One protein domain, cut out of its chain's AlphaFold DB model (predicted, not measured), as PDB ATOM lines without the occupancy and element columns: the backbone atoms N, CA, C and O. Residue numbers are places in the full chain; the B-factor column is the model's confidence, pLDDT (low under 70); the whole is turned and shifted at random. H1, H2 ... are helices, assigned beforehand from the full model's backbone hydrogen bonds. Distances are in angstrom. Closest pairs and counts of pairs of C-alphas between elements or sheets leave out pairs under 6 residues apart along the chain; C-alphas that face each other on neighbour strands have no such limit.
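AT A GLANCE: This is residues 2 to 95 of the 98 residues of the protein "Cytoplasmic protein" of Salmonella typhimurium (strain SL1344) (UniProt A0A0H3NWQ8). Four longer helices, H2, H4, H6 and H7, make a core in which they meet in a ring of crossed contacts: H2 on H4, H4 on H7, H7 on H6 and H6 on H2. Four short helices, H1, H3, H5 and H8, lie round this core, with H3 toward one end of the long axis and H8 at the other, beyond the start of H6. The printed part has 94 residues with eight named helices, H1 to H8 in order along the chain, and no named strand; the class is all helix. The whole is compact, with a radius of gyration of the C-alphas of 13.1 A, yet elongated in outline, spanning 46 by 26 by 23 A.

IN THESE COORDINATES: H1 is residues 3 to 7, beginning with C-alpha 3 at (142.792, 146.989, 104.004). H2 is residues 15 to 22, 10.4 A from first to last C-alpha, and H3 is residues 26 to 29. H4 is residues 33 to 43, 15.5 A long, and H5 is residues 45 to 48. H6, the longest helix, is residues 56 to 70, 20.8 A, beginning with C-alpha 56 at (152.813, 152.970, 89.897). H7 is residues 74 to 84, 15.1 A. H8 is residues 92 to 95, ending with C-alpha 95 at (144.528, 158.975, 86.194).

HOW THE PARTS SIT: H4 is the hub, touching three helices. It touches H2 at a steep tilt of 47 degrees, opposite ways, the closest C-alphas being those of Val 21 and Arg 36 at 5.5 A. It touches H7 the same way at 38 degrees, only just steep, with the C-alphas of Leu 34 and Met 80 closest at 6.6 A. H4 and H5 only just touch, only at the corner by their link, with 3 pairs of C-alphas within 8 A, the closest those of Leu 41 and Ala 47 at 5.6 A. H6 touches H7 at a steep tilt of 55 degrees, opposite ways, closest at the C-alphas of Lys 64 and Ile 77, 6.3 A. H6 touches H2 with residues 66 to 70 alone, the same way at a steep tilt of 68 degrees, only just short of about perpendicular; the closest C-alphas, of Gln 19 and Thr 70, are 6.2 A apart. H4 and H6 are apart, as are H2 and H7. H1 is close to H6 but not clearly touching, with the C-alphas of Phe 5 and Ala 62 closest at 6.8 A. H3 and H2 are near each other. H8 is close to H6 but not clearly touching, with the C-alphas of Glu 56 and Gln 92 closest at 7.6 A. In H1, H2, H4, H6 and H7 every O i to N i+4 pair is within hydrogen-bond range; H3, H5 and H8 are too short for such a pair.

THE WHOLE: The two C-alphas farthest apart, of Glu 26 and Glu 93, are 46.1 A apart. The printed part has no cut and no long link. The mean pLDDT of the printed part is 71.5, and residues 2 to 12, 44 to 57 and 83 to 95 are under 70.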
ATOM      1  N   ASP A   2     145.529 143.837 105.942       61.88
ATOM      2  CA  ASP A   2     145.794 145.236 105.646       61.88
ATOM      3  C   ASP A   2     144.870 145.736 104.520       61.88
ATOM      4  O   ASP A   2     145.128 145.554 103.330       61.88
ATOM      5  N   ALA A   3     143.763 146.373 104.913       63.44
ATOM      6  CA  ALA A   3     142.792 146.989 104.004       63.44
ATOM      7  C   ALA A   3     143.445 147.993 103.034       63.44
ATOM      8  O   ALA A   3     142.909 148.275 101.968       63.44
ATOM      9  N   GLU A   4     144.614 148.518 103.399       64.94
ATOM     10  CA  GLU A   4     145.429 149.406 102.577       64.94
ATOM     11  C   GLU A   4     146.028 148.692 101.356       64.94
ATOM     12  O   GLU A   4     145.958 149.224 100.253       64.94
ATOM     13  N   PHE A   5     146.504 147.449 101.499       67.25
ATOM     14  CA  PHE A   5     147.000 146.661 100.363       67.25
ATOM     15  C   PHE A   5     145.852 146.219  99.445       67.25
ATOM     16  O   PHE A   5     145.986 146.268  98.224       67.25
ATOM     17  N   GLN A   6     144.685 145.894 100.014       67.19
ATOM     18  CA  GLN A   6     143.486 145.584  99.225       67.19
ATOM     19  C   GLN A   6     143.014 146.781  98.387       67.19
ATOM     20  O   GLN A   6     142.659 146.611  97.225       67.19
ATOM     21  N   LYS A   7     143.066 148.003  98.939       64.94
ATOM     22  CA  LYS A   7     142.738 149.241  98.204       64.94
ATOM     23  C   LYS A   7     143.671 149.516  97.030       64.94
ATOM     24  O   LYS A   7     143.256 150.153  96.072       64.94
ATOM     25  N   GLN A   8     144.910 149.041  97.098       64.75
ATOM     26  CA  GLN A   8     145.883 149.197  96.020       64.75
ATOM     27  C   GLN A   8     145.829 148.066  94.981       64.75
ATOM     28  O   GLN A   8     146.664 148.024  94.079       64.75
ATOM     29  N   GLY A   9     144.847 147.161  95.079       62.84
ATOM     30  CA  GLY A   9     144.692 146.036  94.154       62.84
ATOM     31  C   GLY A   9     145.664 144.881  94.418       62.84
ATOM     32  O   GLY A   9     145.784 143.957  93.620       62.84
ATOM     33  N   LEU A  10     146.326 144.881  95.582       67.38
ATOM     34  CA  LEU A  10     147.105 143.746  96.086       67.38
ATOM     35  C   LEU A  10     146.185 142.746  96.819       67.38
ATOM     36  O   LEU A  10     146.532 142.229  97.878       67.38
ATOM     37  N   THR A  11     144.974 142.523  96.304       64.81
ATOM     38  CA  THR A  11     143.943 141.687  96.940       64.81
ATOM     39  C   THR A  11     144.314 140.213  96.983       64.81
ATOM     40  O   THR A  11     143.982 139.532  97.952       64.81
ATOM     41  N   ASP A  12     145.034 139.739  95.972       65.81
ATOM     42  CA  ASP A  12     145.312 138.315  95.783       65.81
ATOM     43  C   ASP A  12     146.668 137.871  96.355       65.81
ATOM     44  O   ASP A  12     146.954 136.676  96.438       65.81
ATOM     45  N   LEU A  13     147.502 138.821  96.797       70.94
ATOM     46  CA  LEU A  13     148.804 138.553  97.406       70.94
ATOM     47  C   LEU A  13     148.718 138.729  98.924       70.94
ATOM     48  O   LEU A  13     148.799 139.841  99.444       70.94
ATOM     49  N   THR A  14     148.565 137.622  99.652       74.25
ATOM     50  CA  THR A  14     148.472 137.664 101.118       74.25
ATOM     51  C   THR A  14     149.843 137.562 101.790       74.25
ATOM     52  O   THR A  14     150.803 137.039 101.223       74.25
ATOM     53  N   GLU A  15     149.937 138.012 103.047       76.50
ATOM     54  CA  GLU A  15     151.148 137.845 103.869       76.50
ATOM     55  C   GLU A  15     151.556 136.361 103.969       76.50
ATOM     56  O   GLU A  15     152.738 136.042 103.891       76.50
ATOM     57  N   THR A  16     150.584 135.444 104.029       77.75
ATOM     58  CA  THR A  16     150.814 133.991 104.056       77.75
ATOM     59  C   THR A  16     151.497 133.475 102.786       77.75
ATOM     60  O   THR A  16     152.381 132.622 102.871       77.75
ATOM     61  N   ASP A  17     151.136 134.006 101.615       77.75
ATOM     62  CA  ASP A  17     151.762 133.627 100.339       77.75
ATOM     63  C   ASP A  17     153.228 134.054 100.301       77.75
ATOM     64  O   ASP A  17     154.117 133.293  99.919       77.75
ATOM     65  N   LEU A  18     153.495 135.266 100.778       78.94
ATOM     66  CA  LEU A  18     154.843 135.807 100.901       78.94
ATOM     67  C   LEU A  18     155.667 135.058 101.957       78.94
ATOM     68  O   LEU A  18     156.851 134.783 101.742       78.94
ATOM     69  N   GLN A  19     155.037 134.634 103.052       81.31
ATOM     70  CA  GLN A  19     155.672 133.826 104.089       81.31
ATOM     71  C   GLN A  19     156.108 132.453 103.559       81.31
ATOM     72  O   GLN A  19     157.180 131.973 103.936       81.31
ATOM     73  N   ALA A  20     155.337 131.838 102.656       81.19
ATOM     74  CA  ALA A  20     155.697 130.572 102.010       81.19
ATOM     75  C   ALA A  20     156.927 130.702 101.089       81.19
ATOM     76  O   ALA A  20     157.670 129.743 100.881       81.19
ATOM     77  N   VAL A  21     157.192 131.902 100.569       81.50
ATOM     78  CA  VAL A  21     158.357 132.195  99.718       81.50
ATOM     79  C   VAL A  21     159.616 132.473 100.539       81.50
ATOM     80  O   VAL A  21     160.719 132.051 100.160       81.50
ATOM     81  N   VAL A  22     159.454 133.175 101.664       81.31
ATOM     82  CA  VAL A  22     160.532 133.510 102.611       81.31
ATOM     83  C   VAL A  22     160.943 132.288 103.424       81.31
ATOM     84  O   VAL A  22     162.134 132.034 103.615       81.31
ATOM     85  N   THR A  23     159.962 131.483 103.822       83.25
ATOM     86  CA  THR A  23     160.120 130.236 104.579       83.25
ATOM     87  C   THR A  23     159.645 129.051 103.732       83.25
ATOM     88  O   THR A  23     158.617 128.440 104.020       83.25
ATOM     89  N   PRO A  24     160.375 128.713 102.657       80.06
ATOM     90  CA  PRO A  24     159.972 127.636 101.770       80.06
ATOM     91  C   PRO A  24     160.174 126.264 102.409       80.06
ATOM     92  O   PRO A  24     161.129 126.039 103.163       80.06
ATOM     93  N   GLY A  25     159.321 125.321 102.008       80.75
ATOM     94  CA  GLY A  25     159.549 123.894 102.227       80.75
ATOM     95  C   GLY A  25     160.838 123.405 101.556       80.75
ATOM     96  O   GLY A  25     161.402 124.079 100.689       80.75
ATOM     97  N   GLU A  26     161.306 122.218 101.946       81.19
ATOM     98  CA  GLU A  26     162.598 121.640 101.528       81.19
ATOM     99  C   GLU A  26     162.840 121.693 100.010       81.19
ATOM    100  O   GLU A  26     163.911 122.109  99.569       81.19
ATOM    101  N   THR A  27     161.819 121.381  99.210       79.19
ATOM    102  CA  THR A  27     161.888 121.372  97.740       79.19
ATOM    103  C   THR A  27     162.042 122.771  97.136       79.19
ATOM    104  O   THR A  27     162.760 122.959  96.155       79.19
ATOM    105  N   LEU A  28     161.389 123.776  97.726       79.62
ATOM    106  CA  LEU A  28     161.395 125.156  97.237       79.62
ATOM    107  C   LEU A  28     162.593 125.951  97.778       79.62
ATOM    108  O   LEU A  28     162.991 126.951  97.184       79.62
ATOM    109  N   ARG A  29     163.225 125.497  98.869       80.31
ATOM    110  CA  ARG A  29     164.410 126.141  99.461       80.31
ATOM    111  C   ARG A  29     165.586 126.223  98.485       80.31
ATOM    112  O   ARG A  29     166.330 127.200  98.524       80.31
ATOM    113  N   LEU A  30     165.721 125.238  97.598       84.75
ATOM    114  CA  LEU A  30     166.765 125.191  96.568       84.75
ATOM    115  C   LEU A  30     166.508 126.154  95.401       84.75
ATOM    116  O   LEU A  30     167.431 126.480  94.658       84.75
ATOM    117  N   LEU A  31     165.269 126.619  95.232       82.19
ATOM    118  CA  LEU A  31     164.913 127.543  94.164       82.19
ATOM    119  C   LEU A  31     165.262 128.986  94.547       82.19
ATOM    120  O   LEU A  31     165.224 129.335  95.730       82.19
ATOM    121  N   PRO A  32     165.561 129.858  93.572       81.06
ATOM    122  CA  PRO A  32     165.655 131.291  93.815       81.06
ATOM    123  C   PRO A  32     164.291 131.858  94.230       81.06
ATOM    124  O   PRO A  32     163.244 131.357  93.825       81.06
ATOM    125  N   THR A  33     164.300 132.931  95.021       78.44
ATOM    126  CA  THR A  33     163.097 133.564  95.594       78.44
ATOM    127  C   THR A  33     162.006 133.837  94.562       78.44
ATOM    128  O   THR A  33     160.843 133.533  94.812       78.44
ATOM    129  N   LEU A  34     162.380 134.336  93.380       75.75
ATOM    130  CA  LEU A  34     161.434 134.582  92.294       75.75
ATOM    131  C   LEU A  34     160.758 133.288  91.819       75.75
ATOM    132  O   LEU A  34     159.550 133.263  91.637       75.75
ATOM    133  N   ALA A  35     161.507 132.192  91.672       82.06
ATOM    134  CA  ALA A  35     160.947 130.908  91.255       82.06
ATOM    135  C   ALA A  35     160.032 130.294  92.326       82.06
ATOM    136  O   ALA A  35     159.019 129.693  91.980       82.06
ATOM    137  N   ARG A  36     160.346 130.482  93.616       84.88
ATOM    138  CA  ARG A  36     159.460 130.075  94.724       84.88
ATOM    139  C   ARG A  36     158.143 130.833  94.683       84.88
ATOM    140  O   ARG A  36     157.087 130.232  94.806       84.88
ATOM    141  N   LEU A  37     158.209 132.144  94.476       79.12
ATOM    142  CA  LEU A  37     157.020 132.968  94.367       79.12
ATOM    143  C   LEU A  37     156.194 132.611  93.140       79.12
ATOM    144  O   LEU A  37     154.992 132.435  93.259       79.12
ATOM    145  N   LEU A  38     156.825 132.447  91.977       78.06
ATOM    146  CA  LEU A  38     156.128 131.993  90.776       78.06
ATOM    147  C   LEU A  38     155.477 130.625  90.990       78.06
ATOM    148  O   LEU A  38     154.420 130.379  90.426       78.06
ATOM    149  N   HIS A  39     156.071 129.751  91.807       81.56
ATOM    150  CA  HIS A  39     155.447 128.491  92.200       81.56
ATOM    151  C   HIS A  39     154.173 128.730  93.020       81.56
ATOM    152  O   HIS A  39     153.112 128.277  92.606       81.56
ATOM    153  N   VAL A  40     154.255 129.526  94.091       79.06
ATOM    154  CA  VAL A  40     153.102 129.888  94.941       79.06
ATOM    155  C   VAL A  40     151.990 130.566  94.128       79.06
ATOM    156  O   VAL A  40     150.819 130.221  94.254       79.06
ATOM    157  N   LEU A  41     152.349 131.482  93.226       74.00
ATOM    158  CA  LEU A  41     151.404 132.154  92.330       74.00
ATOM    159  C   LEU A  41     150.828 131.213  91.267       74.00
ATOM    160  O   LEU A  41     149.713 131.413  90.807       74.00
ATOM    161  N   ARG A  42     151.556 130.172  90.856       74.94
ATOM    162  CA  ARG A  42     151.034 129.162  89.925       74.94
ATOM    163  C   ARG A  42     150.052 128.215  90.606       74.94
ATOM    164  O   ARG A  42     149.136 127.731  89.948       74.94
ATOM    165  N   GLU A  43     150.227 127.975  91.901       75.19
ATOM    166  CA  GLU A  43     149.255 127.265  92.736       75.19
ATOM    167  C   GLU A  43     148.006 128.117  93.024       75.19
ATOM    168  O   GLU A  43     146.937 127.569  93.288       75.19
ATOM    169  N   LYS A  44     148.112 129.447  92.894       65.62
ATOM    170  CA  LYS A  44     147.015 130.410  93.036       65.62
ATOM    171  C   LYS A  44     146.720 131.143  91.720       65.62
ATOM    172  O   LYS A  44     147.156 132.279  91.548       65.62
ATOM    173  N   PRO A  45     145.932 130.554  90.800       55.84
ATOM    174  CA  PRO A  45     145.607 131.185  89.515       55.84
ATOM    175  C   PRO A  45     144.928 132.562  89.653       55.84
ATOM    176  O   PRO A  45     145.036 133.387  88.751       55.84
ATOM    177  N   GLU A  46     144.286 132.825  90.792       55.91
ATOM    178  CA  GLU A  46     143.683 134.114  91.169       55.91
ATOM    179  C   GLU A  46     144.752 135.210  91.385       55.91
ATOM    180  O   GLU A  46     144.561 136.362  91.008       55.91
ATOM    181  N   ALA A  47     145.949 134.835  91.852       55.59
ATOM    182  CA  ALA A  47     147.053 135.747  92.165       55.59
ATOM    183  C   ALA A  47     147.895 136.180  90.954       55.59
ATOM    184  O   ALA A  47     148.815 136.989  91.089       55.59
ATOM    185  N   PHE A  48     147.587 135.672  89.757       50.53
ATOM    186  CA  PHE A  48     148.317 136.015  88.532       50.53
ATOM    187  C   PHE A  48     148.001 137.428  88.013       50.53
ATOM    188  O   PHE A  48     148.712 137.948  87.153       50.53
ATOM    189  N   SER A  49     146.948 138.053  88.544       53.97
ATOM    190  CA  SER A  49     146.516 139.400  88.181       53.97
ATOM    191  C   SER A  49     146.744 140.354  89.350       53.97
ATOM    192  O   SER A  49     145.794 140.888  89.908       53.97
ATOM    193  N   LEU A  50     148.009 140.587  89.719       60.19
ATOM    194  CA  LEU A  50     148.368 141.754  90.529       60.19
ATOM    195  C   LEU A  50     148.091 143.014  89.697       60.19
ATOM    196  O   LEU A  50     148.955 143.532  88.990       60.19
ATOM    197  N   SER A  51     146.832 143.434  89.729       55.69
ATOM    198  CA  SER A  51     146.318 144.642  89.111       55.69
ATOM    199  C   SER A  51     146.566 145.781  90.082       55.69
ATOM    200  O   SER A  51     145.923 145.839  91.126       55.69
ATOM    201  N   ALA A  52     147.474 146.696  89.756       58.88
ATOM    202  CA  ALA A  52     147.556 147.947  90.498       58.88
ATOM    203  C   ALA A  52     146.218 148.687  90.324       58.88
ATOM    204  O   ALA A  52     145.844 149.033  89.209       58.88
ATOM    205  N   ALA A  53     145.468 148.875  91.412       58.84
ATOM    206  CA  ALA A  53     144.238 149.676  91.391       58.84
ATOM    207  C   ALA A  53     144.529 151.185  91.520       58.84
ATOM    208  O   ALA A  53     143.611 152.000  91.555       58.84
ATOM    209  N   SER A  54     145.809 151.543  91.655       62.00
ATOM    210  CA  SER A  54     146.310 152.892  91.902       62.00
ATOM    211  C   SER A  54     147.631 153.115  91.149       62.00
ATOM    212  O   SER A  54     148.060 152.266  90.367       62.00
ATOM    213  N   TYR A  55     148.270 154.261  91.377       65.69
ATOM    214  CA  TYR A  55     149.465 154.703  90.665       65.69
ATOM    215  C   TYR A  55     150.677 153.782  90.854       65.69
ATOM    216  O   TYR A  55     150.848 153.166  91.910       65.69
ATOM    217  N   GLU A  56     151.580 153.769  89.860       68.94
ATOM    218  CA  GLU A  56     152.813 152.970  89.897       68.94
ATOM    219  C   GLU A  56     153.594 153.178  91.198       68.94
ATOM    220  O   GLU A  56     154.028 152.212  91.824       68.94
ATOM    221  N   GLU A  57     153.750 154.438  91.609       69.44
ATOM    222  CA  GLU A  57     154.581 154.830  92.743       69.44
ATOM    223  C   GLU A  57     153.966 154.417  94.091       69.44
ATOM    224  O   GLU A  57     154.663 153.822  94.923       69.44
ATOM    225  N   ASP A  58     152.660 154.622  94.270       71.62
ATOM    226  CA  ASP A  58     151.918 154.221  95.470       71.62
ATOM    227  C   ASP A  58     151.853 152.698  95.617       71.62
ATOM    228  O   ASP A  58     152.221 152.160  96.669       71.62
ATOM    229  N   THR A  59     151.482 151.985  94.546       70.38
ATOM    230  CA  THR A  59     151.442 150.514  94.539       70.38
ATOM    231  C   THR A  59     152.833 149.914  94.728       70.38
ATOM    232  O   THR A  59     153.013 148.944  95.466       70.38
ATOM    233  N   SER A  60     153.856 150.528  94.133       73.19
ATOM    234  CA  SER A  60     155.258 150.182  94.362       73.19
ATOM    235  C   SER A  60     155.663 150.330  95.828       73.19
ATOM    236  O   SER A  60     156.339 149.452  96.374       73.19
ATOM    237  N   SER A  61     155.301 151.451  96.455       79.00
ATOM    238  CA  SER A  61     155.689 151.770  97.828       79.00
ATOM    239  C   SER A  61     155.047 150.807  98.823       79.00
ATOM    240  O   SER A  61     155.736 150.250  99.689       79.00
ATOM    241  N   ALA A  62     153.757 150.518  98.661       77.88
ATOM    242  CA  ALA A  62     153.073 149.592  99.548       77.88
ATOM    243  C   ALA A  62     153.513 148.145  99.311       77.88
ATOM    244  O   ALA A  62     153.788 147.439 100.280       77.88
ATOM    245  N   LEU A  63     153.698 147.719  98.053       77.44
ATOM    246  CA  LEU A  63     154.250 146.394  97.760       77.44
ATOM    247  C   LEU A  63     155.652 146.244  98.360       77.44
ATOM    248  O   LEU A  63     155.952 145.233  98.990       77.44
ATOM    249  N   LYS A  64     156.517 147.255  98.223       81.31
ATOM    250  CA  LYS A  64     157.841 147.252  98.856       81.31
ATOM    251  C   LYS A  64     157.719 147.116 100.372       81.31
ATOM    252  O   LYS A  64     158.446 146.321 100.956       81.31
ATOM    253  N   THR A  65     156.811 147.857 100.999       83.94
ATOM    254  CA  THR A  65     156.584 147.803 102.450       83.94
ATOM    255  C   THR A  65     156.123 146.414 102.894       83.94
ATOM    256  O   THR A  65     156.687 145.854 103.835       83.94
ATOM    257  N   LEU A  66     155.174 145.815 102.171       80.12
ATOM    258  CA  LEU A  66     154.683 144.459 102.409       80.12
ATOM    259  C   LEU A  66     155.802 143.411 102.274       80.12
ATOM    260  O   LEU A  66     155.950 142.529 103.121       80.12
ATOM    261  N   LEU A  67     156.626 143.526 101.234       80.62
ATOM    262  CA  LEU A  67     157.727 142.598 100.982       80.62
ATOM    263  C   LEU A  67     158.869 142.747 101.997       80.62
ATOM    264  O   LEU A  67     159.409 141.752 102.472       80.62
ATOM    265  N   VAL A  68     159.220 143.973 102.396       84.56
ATOM    266  CA  VAL A  68     160.201 144.193 103.473       84.56
ATOM    267  C   VAL A  68     159.695 143.581 104.778       84.56
ATOM    268  O   VAL A  68     160.447 142.885 105.458       84.56
ATOM    269  N   ARG A  69     158.417 143.796 105.108       82.94
ATOM    270  CA  ARG A  69     157.795 143.281 106.334       82.94
ATOM    271  C   ARG A  69     157.776 141.754 106.390       82.94
ATOM    272  O   ARG A  69     157.956 141.187 107.461       82.94
ATOM    273  N   THR A  70     157.614 141.099 105.247       79.25
ATOM    274  CA  THR A  70     157.652 139.632 105.140       79.25
ATOM    275  C   THR A  70     159.074 139.064 105.127       79.25
ATOM    276  O   THR A  70     159.244 137.867 105.323       79.25
ATOM    277  N   GLY A  71     160.106 139.905 104.988       81.88
ATOM    278  CA  GLY A  71     161.514 139.505 105.083       81.88
ATOM    279  C   GLY A  71     162.251 139.425 103.744       81.88
ATOM    280  O   GLY A  71     163.341 138.855 103.680       81.88
ATOM    281  N   PHE A  72     161.694 139.992 102.671       82.81
ATOM    282  CA  PHE A  72     162.384 140.092 101.388       82.81
ATOM    283  C   PHE A  72     163.447 141.191 101.409       82.81
ATOM    284  O   PHE A  72     163.285 142.273 101.973       82.81
ATOM    285  N   THR A  73     164.541 140.932 100.704       83.94
ATOM    286  CA  THR A  73     165.602 141.916 100.471       83.94
ATOM    287  C   THR A  73     165.206 142.913  99.383       83.94
ATOM    288  O   THR A  73     164.461 142.585  98.460       83.94
ATOM    289  N   ILE A  74     165.782 144.119  99.416       81.06
ATOM    290  CA  ILE A  74     165.544 145.159  98.395       81.06
ATOM    291  C   ILE A  74     165.830 144.642  96.973       81.06
ATOM    292  O   ILE A  74     165.116 144.997  96.035       81.06
ATOM    293  N   HIS A  75     166.832 143.772  96.810       82.25
ATOM    294  CA  HIS A  75     167.140 143.145  95.524       82.25
ATOM    295  C   HIS A  75     165.988 142.257  95.032       82.25
ATOM    296  O   HIS A  75     165.530 142.411  93.904       82.25
ATOM    297  N   GLN A  76     165.477 141.373  95.894       78.62
ATOM    298  CA  GLN A  76     164.345 140.500  95.566       78.62
ATOM    299  C   GLN A  76     163.080 141.307  95.256       78.62
ATOM    300  O   GLN A  76     162.375 140.989  94.307       78.62
ATOM    301  N   ILE A  77     162.835 142.389  96.001       80.56
ATOM    302  CA  ILE A  77     161.709 143.303  95.766       80.56
ATOM    303  C   ILE A  77     161.788 143.926  94.372       80.56
ATOM    304  O   ILE A  77     160.781 144.007  93.670       80.56
ATOM    305  N   ARG A  78     162.983 144.367  93.961       78.75
ATOM    306  CA  ARG A  78     163.192 144.979  92.646       78.75
ATOM    307  C   ARG A  78     162.942 143.984  91.515       78.75
ATOM    308  O   ARG A  78     162.248 144.330  90.565       78.75
ATOM    309  N   GLU A  79     163.458 142.764  91.634       76.69
ATOM    310  CA  GLU A  79     163.210 141.708  90.645       76.69
ATOM    311  C   GLU A  79     161.727 141.327  90.583       76.69
ATOM    312  O   GLU A  79     161.148 141.222  89.506       76.69
ATOM    313  N   MET A  80     161.070 141.203  91.734       74.56
ATOM    314  CA  MET A  80     159.642 140.895  91.804       74.56
ATOM    315  C   MET A  80     158.775 141.981  91.165       74.56
ATOM    316  O   MET A  80     157.865 141.656  90.408       74.56
ATOM    317  N   ARG A  81     159.079 143.265  91.393       74.56
ATOM    318  CA  ARG A  81     158.370 144.378  90.742       74.56
ATOM    319  C   ARG A  81     158.439 144.309  89.217       74.56
ATOM    320  O   ARG A  81     157.437 144.580  88.569       74.56
ATOM    321  N   LEU A  82     159.593 143.936  88.662       72.06
ATOM    322  CA  LEU A  82     159.790 143.825  87.212       72.06
ATOM    323  C   LEU A  82     159.002 142.664  86.591       72.06
ATOM    324  O   LEU A  82     158.609 142.748  85.431       72.06
ATOM    325  N   HIS A  83     158.794 141.580  87.344       69.25
ATOM    326  CA  HIS A  83     158.221 140.341  86.816       69.25
ATOM    327  C   HIS A  83     156.740 140.119  87.143       69.25
ATOM    328  O   HIS A  83     156.077 139.387  86.412       69.25
ATOM    329  N   LEU A  84     156.226 140.700  88.228       66.50
ATOM    330  CA  LEU A  84     154.889 140.386  88.749       66.50
ATOM    331  C   LEU A  84     153.850 141.449  88.456       66.50
ATOM    332  O   LEU A  84     152.681 141.125  88.273       66.50
ATOM    333  N   ILE A  85     154.259 142.715  88.449       66.50
ATOM    334  CA  ILE A  85     153.320 143.793  88.195       66.50
ATOM    335  C   ILE A  85     153.213 143.944  86.685       66.50
ATOM    336  O   ILE A  85     154.106 144.475  86.023       66.50
ATOM    337  N   ARG A  86     152.098 143.470  86.124       61.72
ATOM    338  CA  ARG A  86     151.668 143.939  84.810       61.72
ATOM    339  C   ARG A  86     151.197 145.372  84.995       61.72
ATOM    340  O   ARG A  86     150.093 145.596  85.475       61.72
ATOM    341  N   TRP A  87     152.029 146.326  84.592       56.19
ATOM    342  CA  TRP A  87     151.639 147.729  84.508       56.19
ATOM    343  C   TRP A  87     150.576 147.897  83.415       56.19
ATOM    344  O   TRP A  87     150.872 148.177  82.255       56.19
ATOM    345  N   GLN A  88     149.321 147.644  83.781       48.34
ATOM    346  CA  GLN A  88     148.145 148.049  83.026       48.34
ATOM    347  C   GLN A  88     147.934 149.548  83.288       48.34
ATOM    348  O   GLN A  88     147.049 149.928  84.033       48.34
ATOM    349  N   LEU A  89     148.764 150.362  82.628       52.34
ATOM    350  CA  LEU A  89     148.531 151.770  82.288       52.34
ATOM    351  C   LEU A  89     148.713 152.872  83.357       52.34
ATOM    352  O   LEU A  89     148.255 152.784  84.487       52.34
ATOM    353  N   ILE A  90     149.295 153.965  82.831       50.53
ATOM    354  CA  ILE A  90     149.049 155.379  83.142       50.53
ATOM    355  C   ILE A  90     149.835 155.991  84.323       50.53
ATOM    356  O   ILE A  90     149.723 155.600  85.480       50.53
ATOM    357  N   SER A  91     150.674 156.985  83.989       55.56
ATOM    358  CA  SER A  91     151.381 157.835  84.960       55.56
ATOM    359  C   SER A  91     150.399 158.609  85.836       55.56
ATOM    360  O   SER A  91     149.246 158.808  85.465       55.56
ATOM    361  N   GLN A  92     150.882 159.105  86.978       52.78
ATOM    362  CA  GLN A  92     150.051 159.800  87.962       52.78
ATOM    363  C   GLN A  92     149.204 160.944  87.378       52.78
ATOM    364  O   GLN A  92     148.035 161.095  87.716       52.78
ATOM    365  N   GLU A  93     149.755 161.678  86.413       53.47
ATOM    366  CA  GLU A  93     149.074 162.759  85.687       53.47
ATOM    367  C   GLU A  93     147.841 162.342  84.877       53.47
ATOM    368  O   GLU A  93     147.042 163.189  84.480       53.47
ATOM    369  N   GLU A  94     147.720 161.066  84.549       54.28
ATOM    370  CA  GLU A  94     146.823 160.595  83.502       54.28
ATOM    371  C   GLU A  94     145.650 159.774  84.093       54.28
ATOM    372  O   GLU A  94     144.644 159.620  83.412       54.28
ATOM    373  N   TYR A  95     145.694 159.411  85.390       52.31
ATOM    374  CA  TYR A  95     144.528 158.975  86.194       52.31
ATOM    375  C   TYR A  95     143.884 160.133  86.978       52.31
ATOM    376  O   TYR A  95     142.668 160.161  87.117       52.31
TER     377      TYR A  95